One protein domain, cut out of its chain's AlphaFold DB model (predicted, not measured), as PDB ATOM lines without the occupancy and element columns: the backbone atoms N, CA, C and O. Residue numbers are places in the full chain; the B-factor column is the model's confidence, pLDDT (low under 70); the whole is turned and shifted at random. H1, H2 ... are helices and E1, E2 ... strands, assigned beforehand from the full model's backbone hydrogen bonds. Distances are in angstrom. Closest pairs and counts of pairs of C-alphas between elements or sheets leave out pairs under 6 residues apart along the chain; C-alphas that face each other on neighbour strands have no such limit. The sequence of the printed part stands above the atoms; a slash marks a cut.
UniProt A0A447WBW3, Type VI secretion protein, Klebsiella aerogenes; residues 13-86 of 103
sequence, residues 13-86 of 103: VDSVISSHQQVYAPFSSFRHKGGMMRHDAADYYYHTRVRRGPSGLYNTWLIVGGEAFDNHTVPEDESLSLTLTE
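AT A GLANCE: This is residues 13 to 86 of the 103 residues of the protein "Type VI secretion protein" of Klebsiella aerogenes (UniProt A0A447WBW3). The main piece is a long, narrow hairpin of two strands, E2 and E3; a second, shorter pair of strands, E1 and E4, the first and the last along the printed part, lies to one side of it, and the small helix H1 follows just past the end of E3. A long loop without a named element, residues 19 to 44, runs from E1 to E2, and its residues 25 to 26 pair with residues 45 to 46 of E2. The printed part has 74 residues, with one named helix and four named strands in the order E1, E2, E3, H1, E4; both two-stranded sheets, E2 - E3 and E1 - E4, are antiparallel. The class is mostly strand, though under half of the residues, 32, are in named elements. The whole is only just loose, close to compact, with a radius of gyration of the C-alphas of 13.8 A and spans of 39 by 35 by 20 A.

IN THESE COORDINATES: Find C-alpha 45 at (-3.799, -9.305, 11.267); from there E2, residues 45 to 52, runs 24.0 A. E3, residues 58 to 65, comes back over 22.9 A to C-alpha 65 at (-6.261, -12.524, 7.705). H1 is residues 67 to 70, 5.1 A long. Look back to C-alpha 13 at (3.888, -15.158, 19.205), where E1, residues 13 to 18, begins its 14.3 A. E4, residues 80 to 85, is 15.9 A long and ends at C-alpha 85 at (9.209, -15.816, 22.797).

HOW THE PARTS SIT: Start at the hairpin of E2 and E3, antiparallel at 161 degrees: the C-alphas of Tyr 46 and Val 64 face each other at 4.4 A, and N 47 and O 63 are within hydrogen-bond range at 2.8 A. On E2 you also find the parallel pairing of residues 25 to 26 with residues 45 to 46. E1 and E2 have 2 pairs of C-alphas within 8 A, the closest those of Val 13 and Thr 48 at 7.3 A. E1 and E3 are near each other, with 5 pairs of C-alphas within 10 A. E1 and E4 are antiparallel at 163 degrees, with N 17 and O 81 at 2.9 A and N 81 and O 17 at 2.8 A, within hydrogen-bond range. E4 is apart from E2 and from E3, and H1 is apart from E1 and from E2. H1 is too short for a pair of O i and N i+4 inside it; its 1 pair of O i and N i+3 is within range.

THE WHOLE: Look to His 39 and Ser 55 for the two C-alphas farthest apart, 40.9 A. The printed part has no cut. The link from E1 to E2, 26 residues, is long; those from E2 to E3 and from E3 to H1 are tight, and that from H1 to E4 is short. The mean pLDDT of the printed part is 81.1; it is under 70 in residues 33 to 40 and 85 to 86 of this model.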
ATOM      1  N   VAL A  13       3.410 -15.853  20.409       80.56
ATOM      2  CA  VAL A  13       3.888 -15.158  19.205       80.56
ATOM      3  C   VAL A  13       3.853 -13.672  19.528       80.56
ATOM      4  O   VAL A  13       2.781 -13.159  19.849       80.56
ATOM      5  N   ASP A  14       4.995 -12.998  19.441       83.94
ATOM      6  CA  ASP A  14       5.112 -11.575  19.770       83.94
ATOM      7  C   ASP A  14       4.873 -10.695  18.551       83.94
ATOM      8  O   ASP A  14       4.178  -9.680  18.622       83.94
ATOM      9  N   SER A  15       5.449 -11.082  17.411       87.69
ATOM     10  CA  SER A  15       5.318 -10.326  16.172       87.69
ATOM     11  C   SER A  15       5.300 -11.228  14.945       87.69
ATOM     12  O   SER A  15       5.886 -12.315  14.935       87.69
ATOM     13  N   VAL A  16       4.613 -10.762  13.906       88.19
ATOM     14  CA  VAL A  16       4.557 -11.405  12.594       88.19
ATOM     15  C   VAL A  16       4.783 -10.329  11.539       88.19
ATOM     16  O   VAL A  16       4.092  -9.308  11.526       88.19
ATOM     17  N   ILE A  17       5.774 -10.549  10.678       88.56
ATOM     18  CA  ILE A  17       6.198  -9.610   9.636       88.56
ATOM     19  C   ILE A  17       6.273 -10.356   8.303       88.56
ATOM     20  O   ILE A  17       6.830 -11.448   8.227       88.56
ATOM     21  N   SER A  18       5.726  -9.765   7.248       89.00
ATOM     22  CA  SER A  18       5.814 -10.276   5.877       89.00
ATOM     23  C   SER A  18       7.220 -10.122   5.285       89.00
ATOM     24  O   SER A  18       7.949  -9.192   5.633       89.00
ATOM     25  N   SER A  19       7.577 -10.935   4.288       83.69
ATOM     26  CA  SER A  19       8.724 -10.678   3.401       83.69
ATOM     27  C   SER A  19       8.664  -9.310   2.727       83.69
ATOM     28  O   SER A  19       9.702  -8.738   2.404       83.69
ATOM     29  N   HIS A  20       7.461  -8.757   2.565       87.06
ATOM     30  CA  HIS A  20       7.231  -7.417   2.026       87.06
ATOM     31  C   HIS A  20       7.233  -6.324   3.109       87.06
ATOM     32  O   HIS A  20       6.760  -5.220   2.862       87.06
ATOM     33  N   GLN A  21       7.750  -6.622   4.307       88.19
ATOM     34  CA  GLN A  21       7.866  -5.708   5.455       88.19
ATOM     35  C   GLN A  21       6.526  -5.199   6.017       88.19
ATOM     36  O   GLN A  21       6.504  -4.270   6.820       88.19
ATOM     37  N   GLN A  22       5.411  -5.837   5.652       90.19
ATOM     38  CA  GLN A  22       4.110  -5.576   6.265       90.19
ATOM     39  C   GLN A  22       4.062  -6.160   7.677       90.19
ATOM     40  O   GLN A  22       4.421  -7.320   7.889       90.19
ATOM     41  N   VAL A  23       3.614  -5.359   8.643       91.50
ATOM     42  CA  VAL A  23       3.496  -5.765  10.048       91.50
ATOM     43  C   VAL A  23       2.065  -6.203  10.321       91.50
ATOM     44  O   VAL A  23       1.126  -5.443  10.098       91.50
ATOM     45  N   TYR A  24       1.897  -7.413  10.849       91.75
ATOM     46  CA  TYR A  24       0.578  -7.928  11.195       91.75
ATOM     47  C   TYR A  24       0.187  -7.487  12.609       91.75
ATOM     48  O   TYR A  24       0.926  -7.705  13.574       91.75
ATOM     49  N   ALA A  25      -1.012  -6.929  12.757       91.75
ATOM     50  CA  ALA A  25      -1.563  -6.572  14.060       91.75
ATOM     51  C   ALA A  25      -2.169  -7.803  14.769       91.75
ATOM     52  O   ALA A  25      -2.840  -8.619  14.134       91.75
ATOM     53  N   PRO A  26      -2.017  -7.961  16.095       89.81
ATOM     54  CA  PRO A  26      -2.685  -9.044  16.806       89.81
ATOM     55  C   PRO A  26      -4.199  -8.814  16.818       89.81
ATOM     56  O   PRO A  26      -4.666  -7.723  17.139       89.81
ATOM     57  N   PHE A  27      -4.991  -9.853  16.552       86.88
ATOM     58  CA  PHE A  27      -6.460  -9.784  16.496       86.88
ATOM     59  C   PHE A  27      -7.095  -9.231  17.783       86.88
ATOM     60  O   PHE A  27      -8.158  -8.610  17.768       86.88
ATOM     61  N   SER A  28      -6.432  -9.426  18.923       83.38
ATOM     62  CA  SER A  28      -6.849  -8.876  20.215       83.38
ATOM     63  C   SER A  28      -6.811  -7.345  20.278       83.38
ATOM     64  O   SER A  28      -7.533  -6.773  21.090       83.38
ATOM     65  N   SER A  29      -6.023  -6.673  19.433       84.75
ATOM     66  CA  SER A  29      -5.861  -5.210  19.460       84.75
ATOM     67  C   SER A  29      -7.091  -4.440  18.963       84.75
ATOM     68  O   SER A  29      -7.326  -3.309  19.397       84.75
ATOM     69  N   PHE A  30      -7.914  -5.056  18.110       82.50
ATOM     70  CA  PHE A  30      -9.099  -4.427  17.513       82.50
ATOM     71  C   PHE A  30     -10.401  -5.218  17.722       82.50
ATOM     72  O   PHE A  30     -11.455  -4.832  17.216       82.50
ATOM     73  N   ARG A  31     -10.381  -6.300  18.508       74.12
ATOM     74  CA  ARG A  31     -11.599  -7.021  18.909       74.12
ATOM     75  C   ARG A  31     -12.267  -6.350  20.113       74.12
ATOM     76  O   ARG A  31     -11.630  -6.126  21.139       74.12
ATOM     77  N   HIS A  32     -13.578  -6.110  20.043       70.12
ATOM     78  CA  HIS A  32     -14.351  -5.626  21.192       70.12
ATOM     79  C   HIS A  32     -14.782  -6.761  22.134       70.12
ATOM     80  O   HIS A  32     -15.013  -7.904  21.718       70.12
ATOM     81  N   LYS A  33     -14.965  -6.429  23.422       61.03
ATOM     82  CA  LYS A  33     -15.666  -7.300  24.379       61.03
ATOM     83  C   LYS A  33     -17.106  -7.476  23.881       61.03
ATOM     84  O   LYS A  33     -17.862  -6.515  23.864       61.03
ATOM     85  N   GLY A  34     -17.450  -8.678  23.418       65.88
ATOM     86  CA  GLY A  34     -18.732  -8.970  22.753       65.88
ATOM     87  C   GLY A  34     -18.595  -9.538  21.337       65.88
ATOM     88  O   GLY A  34     -19.571 -10.005  20.770       65.88
ATOM     89  N   GLY A  35     -17.381  -9.564  20.777       65.94
ATOM     90  CA  GLY A  35     -17.087 -10.283  19.535       65.94
ATOM     91  C   GLY A  35     -17.367  -9.530  18.240       65.94
ATOM     92  O   GLY A  35     -17.053 -10.067  17.181       65.94
ATOM     93  N   MET A  36     -17.858  -8.292  18.323       69.06
ATOM     94  CA  MET A  36     -17.893  -7.381  17.181       69.06
ATOM     95  C   MET A  36     -16.476  -6.915  16.826       69.06
ATOM     96  O   MET A  36     -15.668  -6.588  17.706       69.06
ATOM     97  N   MET A  37     -16.183  -6.920  15.529       67.94
ATOM     98  CA  MET A  37     -14.961  -6.356  14.966       67.94
ATOM     99  C   MET A  37     -15.116  -4.833  14.870       67.94
ATOM    100  O   MET A  37     -16.222  -4.346  14.632       67.94
ATOM    101  N   ARG A  38     -14.036  -4.077  15.096       67.75
ATOM    102  CA  ARG A  38     -14.031  -2.633  14.815       67.75
ATOM    103  C   ARG A  38     -14.253  -2.385  13.322       67.75
ATOM    104  O   ARG A  38     -13.888  -3.228  12.509       67.75
ATOM    105  N   HIS A  39     -14.790  -1.210  12.988       67.56
ATOM    106  CA  HIS A  39     -14.770  -0.706  11.610       67.56
ATOM    107  C   HIS A  39     -13.337  -0.522  11.082       67.56
ATOM    108  O   HIS A  39     -13.135  -0.585   9.878       67.56
ATOM    109  N   ASP A  40     -12.357  -0.397  11.983       69.00
ATOM    110  CA  ASP A  40     -10.936  -0.213  11.676       69.00
ATOM    111  C   ASP A  40     -10.147  -1.522  11.883       69.00
ATOM    112  O   ASP A  40      -9.157  -1.572  12.621       69.00
ATOM    113  N   ALA A  41     -10.645  -2.635  11.337       75.94
ATOM    114  CA  ALA A  41      -9.870  -3.873  11.324       75.94
ATOM    115  C   ALA A  41      -8.573  -3.655  10.528       75.94
ATOM    116  O   ALA A  41      -8.575  -2.961   9.519       75.94
ATOM    117  N   ALA A  42      -7.461  -4.225  10.992       84.56
ATOM    118  CA  ALA A  42      -6.191  -4.058  10.293       84.56
ATOM    119  C   ALA A  42      -6.189  -4.817   8.955       84.56
ATOM    120  O   ALA A  42      -6.653  -5.959   8.894       84.56
ATOM    121  N   ASP A  43      -5.571  -4.219   7.932       88.44
ATOM    122  CA  ASP A  43      -5.365  -4.831   6.609       88.44
ATOM    123  C   ASP A  43      -4.650  -6.184   6.697       88.44
ATOM    124  O   ASP A  43      -4.951  -7.107   5.941       88.44
ATOM    125  N   TYR A  44      -3.738  -6.299   7.666       89.94
ATOM    126  CA  TYR A  44      -2.989  -7.503   7.998       89.94
ATOM    127  C   TYR A  44      -3.105  -7.762   9.499       89.94
ATOM    128  O   TYR A  44      -2.627  -6.980  10.327       89.94
ATOM    129  N   TYR A  45      -3.710  -8.882   9.878       89.81
ATOM    130  CA  TYR A  45      -3.799  -9.305  11.267       89.81
ATOM    131  C   TYR A  45      -3.478 -10.778  11.455       89.81
ATOM    132  O   TYR A  45      -3.611 -11.602  10.548       89.81
ATOM    133  N   TYR A  46      -3.104 -11.125  12.684       89.06
ATOM    134  CA  TYR A  46      -2.898 -12.507  13.081       89.06
ATOM    135  C   TYR A  46      -3.638 -12.866  14.372       89.06
ATOM    136  O   TYR A  46      -3.842 -12.044  15.264       89.06
ATOM    137  N   HIS A  47      -4.037 -14.125  14.492       85.56
ATOM    138  CA  HIS A  47      -4.593 -14.717  15.698       85.56
ATOM    139  C   HIS A  47      -3.855 -16.015  16.002       85.56
ATOM    140  O   HIS A  47      -3.635 -16.841  15.120       85.56
ATOM    141  N   THR A  48      -3.497 -16.208  17.265       81.75
ATOM    142  CA  THR A  48      -2.844 -17.426  17.726       81.75
ATOM    143  C   THR A  48      -3.815 -18.287  18.513       81.75
ATOM    144  O   THR A  48      -4.628 -17.798  19.301       81.75
ATOM    145  N   ARG A  49      -3.727 -19.600  18.315       81.06
ATOM    146  CA  ARG A  49      -4.353 -20.588  19.194       81.06
ATOM    147  C   ARG A  49      -3.291 -21.552  19.678       81.06
ATOM    148  O   ARG A  49      -2.423 -21.934  18.904       81.06
ATOM    149  N   VAL A  50      -3.397 -21.973  20.930       78.12
ATOM    150  CA  VAL A  50      -2.533 -22.995  21.525       78.12
ATOM    151  C   VAL A  50      -3.429 -24.044  22.172       78.12
ATOM    152  O   VAL A  50      -4.410 -23.711  22.840       78.12
ATOM    153  N   ARG A  51      -3.153 -25.324  21.933       80.56
ATOM    154  CA  ARG A  51      -3.899 -26.455  22.503       80.56
ATOM    155  C   ARG A  51      -2.951 -27.617  22.707       80.56
ATOM    156  O   ARG A  51      -2.118 -27.910  21.856       80.56
ATOM    157  N   ARG A  52      -3.145 -28.322  23.814       79.56
ATOM    158  CA  ARG A  52      -2.394 -29.531  24.127       79.56
ATOM    159  C   ARG A  52      -2.838 -30.685  23.228       79.56
ATOM    160  O   ARG A  52      -4.032 -30.974  23.135       79.56
ATOM    161  N   GLY A  53      -1.886 -31.311  22.552       78.12
ATOM    162  CA  GLY A  53      -2.093 -32.495  21.731       78.12
ATOM    163  C   GLY A  53      -2.140 -33.791  22.555       78.12
ATOM    164  O   GLY A  53      -1.791 -33.792  23.738       78.12
ATOM    165  N   PRO A  54      -2.531 -34.922  21.936       76.94
ATOM    166  CA  PRO A  54      -2.618 -36.225  22.607       76.94
ATOM    167  C   PRO A  54      -1.281 -36.743  23.159       76.94
ATOM    168  O   PRO A  54      -1.273 -37.506  24.118       76.94
ATOM    169  N   SER A  55      -0.155 -36.314  22.581       78.88
ATOM    170  CA  SER A  55       1.202 -36.627  23.053       78.88
ATOM    171  C   SER A  55       1.616 -35.837  24.300       78.88
ATOM    172  O   SER A  55       2.688 -36.075  24.848       78.88
ATOM    173  N   GLY A  56       0.794 -34.883  24.743       74.19
ATOM    174  CA  GLY A  56       1.104 -33.982  25.847       74.19
ATOM    175  C   GLY A  56       1.811 -32.693  25.434       74.19
ATOM    176  O   GLY A  56       1.841 -31.796  26.273       74.19
ATOM    177  N   LEU A  57       2.282 -32.590  24.183       72.81
ATOM    178  CA  LEU A  57       2.926 -31.403  23.605       72.81
ATOM    179  C   LEU A  57       1.904 -30.332  23.209       72.81
ATOM    180  O   LEU A  57       0.801 -30.667  22.758       72.81
ATOM    181  N   TYR A  58       2.263 -29.052  23.309       74.81
ATOM    182  CA  TYR A  58       1.448 -27.973  22.739       74.81
ATOM    183  C   TYR A  58       1.586 -27.868  21.221       74.81
ATOM    184  O   TYR A  58       2.675 -27.823  20.657       74.81
ATOM    185  N   ASN A  59       0.435 -27.758  20.567       77.62
ATOM    186  CA  ASN A  59       0.325 -27.337  19.185       77.62
ATOM    187  C   ASN A  59      -0.054 -25.858  19.158       77.62
ATOM    188  O   ASN A  59      -0.975 -25.442  19.871       77.62
ATOM    189  N   THR A  60       0.620 -25.100  18.298       77.81
ATOM    190  CA  THR A  60       0.376 -23.671  18.100       77.81
ATOM    191  C   THR A  60      -0.068 -23.432  16.667       77.81
ATOM    192  O   THR A  60       0.585 -23.856  15.717       77.81
ATOM    193  N   TRP A  61      -1.204 -22.761  16.513       82.94
ATOM    194  CA  TRP A  61      -1.756 -22.358  15.227       82.94
ATOM    195  C   TRP A  61      -1.605 -20.854  15.082       82.94
ATOM    196  O   TRP A  61      -2.091 -20.105  15.931       82.94
ATOM    197  N   LEU A  62      -0.983 -20.433  13.984       84.50
ATOM    198  CA  LEU A  62      -1.046 -19.061  13.508       84.50
ATOM    199  C   LEU A  62      -2.132 -18.975  12.437       84.50
ATOM    200  O   LEU A  62      -2.093 -19.697  11.444       84.50
ATOM    201  N   ILE A  63      -3.095 -18.092  12.653       87.19
ATOM    202  CA  ILE A  63      -4.128 -17.736  11.691       87.19
ATOM    203  C   ILE A  63      -3.825 -16.315  11.237       87.19
ATOM    204  O   ILE A  63      -3.648 -15.443  12.083       87.19
ATOM    205  N   VAL A  64      -3.782 -16.081   9.930       87.56
ATOM    206  CA  VAL A  64      -3.629 -14.745   9.344       87.56
ATOM    207  C   VAL A  64      -4.878 -14.367   8.559       87.56
ATOM    208  O   VAL A  64      -5.604 -15.242   8.088       87.56
ATOM    209  N   GLY A  65      -5.144 -13.072   8.462       86.38
ATOM    210  CA  GLY A  65      -6.261 -12.524   7.705       86.38
ATOM    211  C   GLY A  65      -6.206 -11.003   7.674       86.38
ATOM    212  O   GLY A  65      -5.210 -10.411   8.084       86.38
ATOM    213  N   GLY A  66      -7.281 -10.387   7.197       85.62
ATOM    214  CA  GLY A  66      -7.401  -8.939   7.059       85.62
ATOM    215  C   GLY A  66      -7.893  -8.559   5.673       85.62
ATOM    216  O   GLY A  66      -7.991  -9.410   4.786       85.62
ATOM    217  N   GLU A  67      -8.199  -7.280   5.495       84.25
ATOM    218  CA  GLU A  67      -8.758  -6.758   4.246       84.25
ATOM    219  C   GLU A  67      -7.828  -6.997   3.041       84.25
ATOM    220  O   GLU A  67      -8.297  -7.236   1.928       84.25
ATOM    221  N   ALA A  68      -6.510  -7.051   3.255       84.94
ATOM    222  CA  ALA A  68      -5.549  -7.372   2.201       84.94
ATOM    223  C   ALA A  68      -5.765  -8.775   1.595       84.94
ATOM    224  O   ALA A  68      -5.568  -8.988   0.396       84.94
ATOM    225  N   PHE A  69      -6.204  -9.744   2.404       84.69
ATOM    226  CA  PHE A  69      -6.495 -11.102   1.936       84.69
ATOM    227  C   PHE A  69      -7.800 -11.146   1.129       84.69
ATOM    228  O   PHE A  69      -7.860 -11.818   0.093       84.69
ATOM    229  N   ASP A  70      -8.812 -10.393   1.567       83.62
ATOM    230  CA  ASP A  70     -10.113 -10.291   0.897       83.62
ATOM    231  C   ASP A  70      -9.993  -9.578  -0.457       83.62
ATOM    232  O   ASP A  70     -10.563 -10.028  -1.450       83.62
ATOM    233  N   ASN A  71      -9.165  -8.533  -0.525       85.31
ATOM    234  CA  ASN A  71      -8.875  -7.778  -1.747       85.31
ATOM    235  C   ASN A  71      -7.798  -8.434  -2.638       85.31
ATOM    236  O   ASN A  71      -7.402  -7.853  -3.649       85.31
ATOM    237  N   HIS A  72      -7.319  -9.632  -2.279       82.56
ATOM    238  CA  HIS A  72      -6.300 -10.396  -3.015       82.56
ATOM    239  C   HIS A  72      -5.002  -9.611  -3.284       82.56
ATOM    240  O   HIS A  72      -4.373  -9.765  -4.330       82.56
ATOM    241  N   THR A  73      -4.590  -8.765  -2.338       85.44
ATOM    242  CA  THR A  73      -3.364  -7.954  -2.445       85.44
ATOM    243  C   THR A  73      -2.133  -8.651  -1.860       85.44
ATOM    244  O   THR A  73      -1.008  -8.224  -2.109       85.44
ATOM    245  N   VAL A  74      -2.344  -9.737  -1.112       83.50
ATOM    246  CA  VAL A  74      -1.318 -10.635  -0.556       83.50
ATOM    247  C   VAL A  74      -0.705 -11.485  -1.683       83.50
ATOM    248  O   VAL A  74      -1.433 -12.263  -2.309       83.50
ATOM    249  N   PRO A  75       0.610 -11.379  -1.961       81.25
ATOM    250  CA  PRO A  75       1.281 -12.184  -2.982       81.25
ATOM    251  C   PRO A  75       1.250 -13.691  -2.686       81.25
ATOM    252  O   PRO A  75       1.316 -14.124  -1.535       81.25
ATOM    253  N   GLU A  76       1.211 -14.531  -3.726       80.94
ATOM    254  CA  GLU A  76       1.200 -15.993  -3.545       80.94
ATOM    255  C   GLU A  76       2.498 -16.534  -2.919       80.94
ATOM    256  O   GLU A  76       2.496 -17.565  -2.234       80.94
ATOM    257  N   ASP A  77       3.619 -15.861  -3.164       82.12
ATOM    258  CA  ASP A  77       4.952 -16.161  -2.645       82.12
ATOM    259  C   ASP A  77       5.252 -15.470  -1.307       82.12
ATOM    260  O   ASP A  77       6.388 -15.521  -0.833       82.12
ATOM    261  N   GLU A  78       4.237 -14.898  -0.653       80.75
ATOM    262  CA  GLU A  78       4.405 -14.272   0.651       80.75
ATOM    263  C   GLU A  78       4.941 -15.270   1.691       80.75
ATOM    264  O   GLU A  78       4.444 -16.392   1.863       80.75
ATOM    265  N   SER A  79       5.977 -14.834   2.407       84.69
ATOM    266  CA  SER A  79       6.554 -15.560   3.533       84.69
ATOM    267  C   SER A  79       6.460 -14.719   4.799       84.69
ATOM    268  O   SER A  79       6.539 -13.494   4.754       84.69
ATOM    269  N   LEU A  80       6.265 -15.382   5.939       86.00
ATOM    270  CA  LEU A  80       6.099 -14.722   7.229       86.00
ATOM    271  C   LEU A  80       7.294 -15.021   8.126       86.00
ATOM    272  O   LEU A  80       7.666 -16.178   8.321       86.00
ATOM    273  N   SER A  81       7.851 -13.964   8.700       84.44
ATOM    274  CA  SER A  81       8.817 -14.003   9.789       84.44
ATOM    275  C   SER A  81       8.069 -13.857  11.105       84.44
ATOM    276  O   SER A  81       7.308 -12.908  11.286       84.44
ATOM    277  N   LEU A  82       8.274 -14.797  12.022       84.62
ATOM    278  CA  LEU A  82       7.642 -14.784  13.334       84.62
ATOM    279  C   LEU A  82       8.705 -14.510  14.390       84.62
ATOM    280  O   LEU A  82       9.725 -15.196  14.431       84.62
ATOM    281  N   THR A  83       8.447 -13.545  15.267       82.31
ATOM    282  CA  THR A  83       9.144 -13.463  16.551       82.31
ATOM    283  C   THR A  83       8.319 -14.220  17.570       82.31
ATOM    284  O   THR A  83       7.151 -13.901  17.802       82.31
ATOM    285  N   LEU A  84       8.931 -15.256  18.121       76.25
ATOM    286  CA  LEU A  84       8.354 -16.115  19.133       76.25
ATOM    287  C   LEU A  84       9.185 -15.932  20.390       76.25
ATOM    288  O   LEU A  84      10.409 -16.066  20.335       76.25
ATOM    289  N   THR A  85       8.537 -15.692  21.515       64.94
ATOM    290  CA  THR A  85       9.209 -15.816  22.797       64.94
ATOM    291  C   THR A  85       9.142 -17.280  23.189       64.94
ATOM    292  O   THR A  85       8.133 -17.724  23.717       64.94
ATOM    293  N   GLU A  86      10.226 -18.004  22.889       58.12
ATOM    294  CA  GLU A  86      10.657 -19.279  23.478       58.12
ATOM    295  C   GLU A  86      12.192 -19.318  23.498       58.12
ATOM    296  O   GLU A  86      12.793 -18.777  22.568       58.12
TER     297      GLU A  86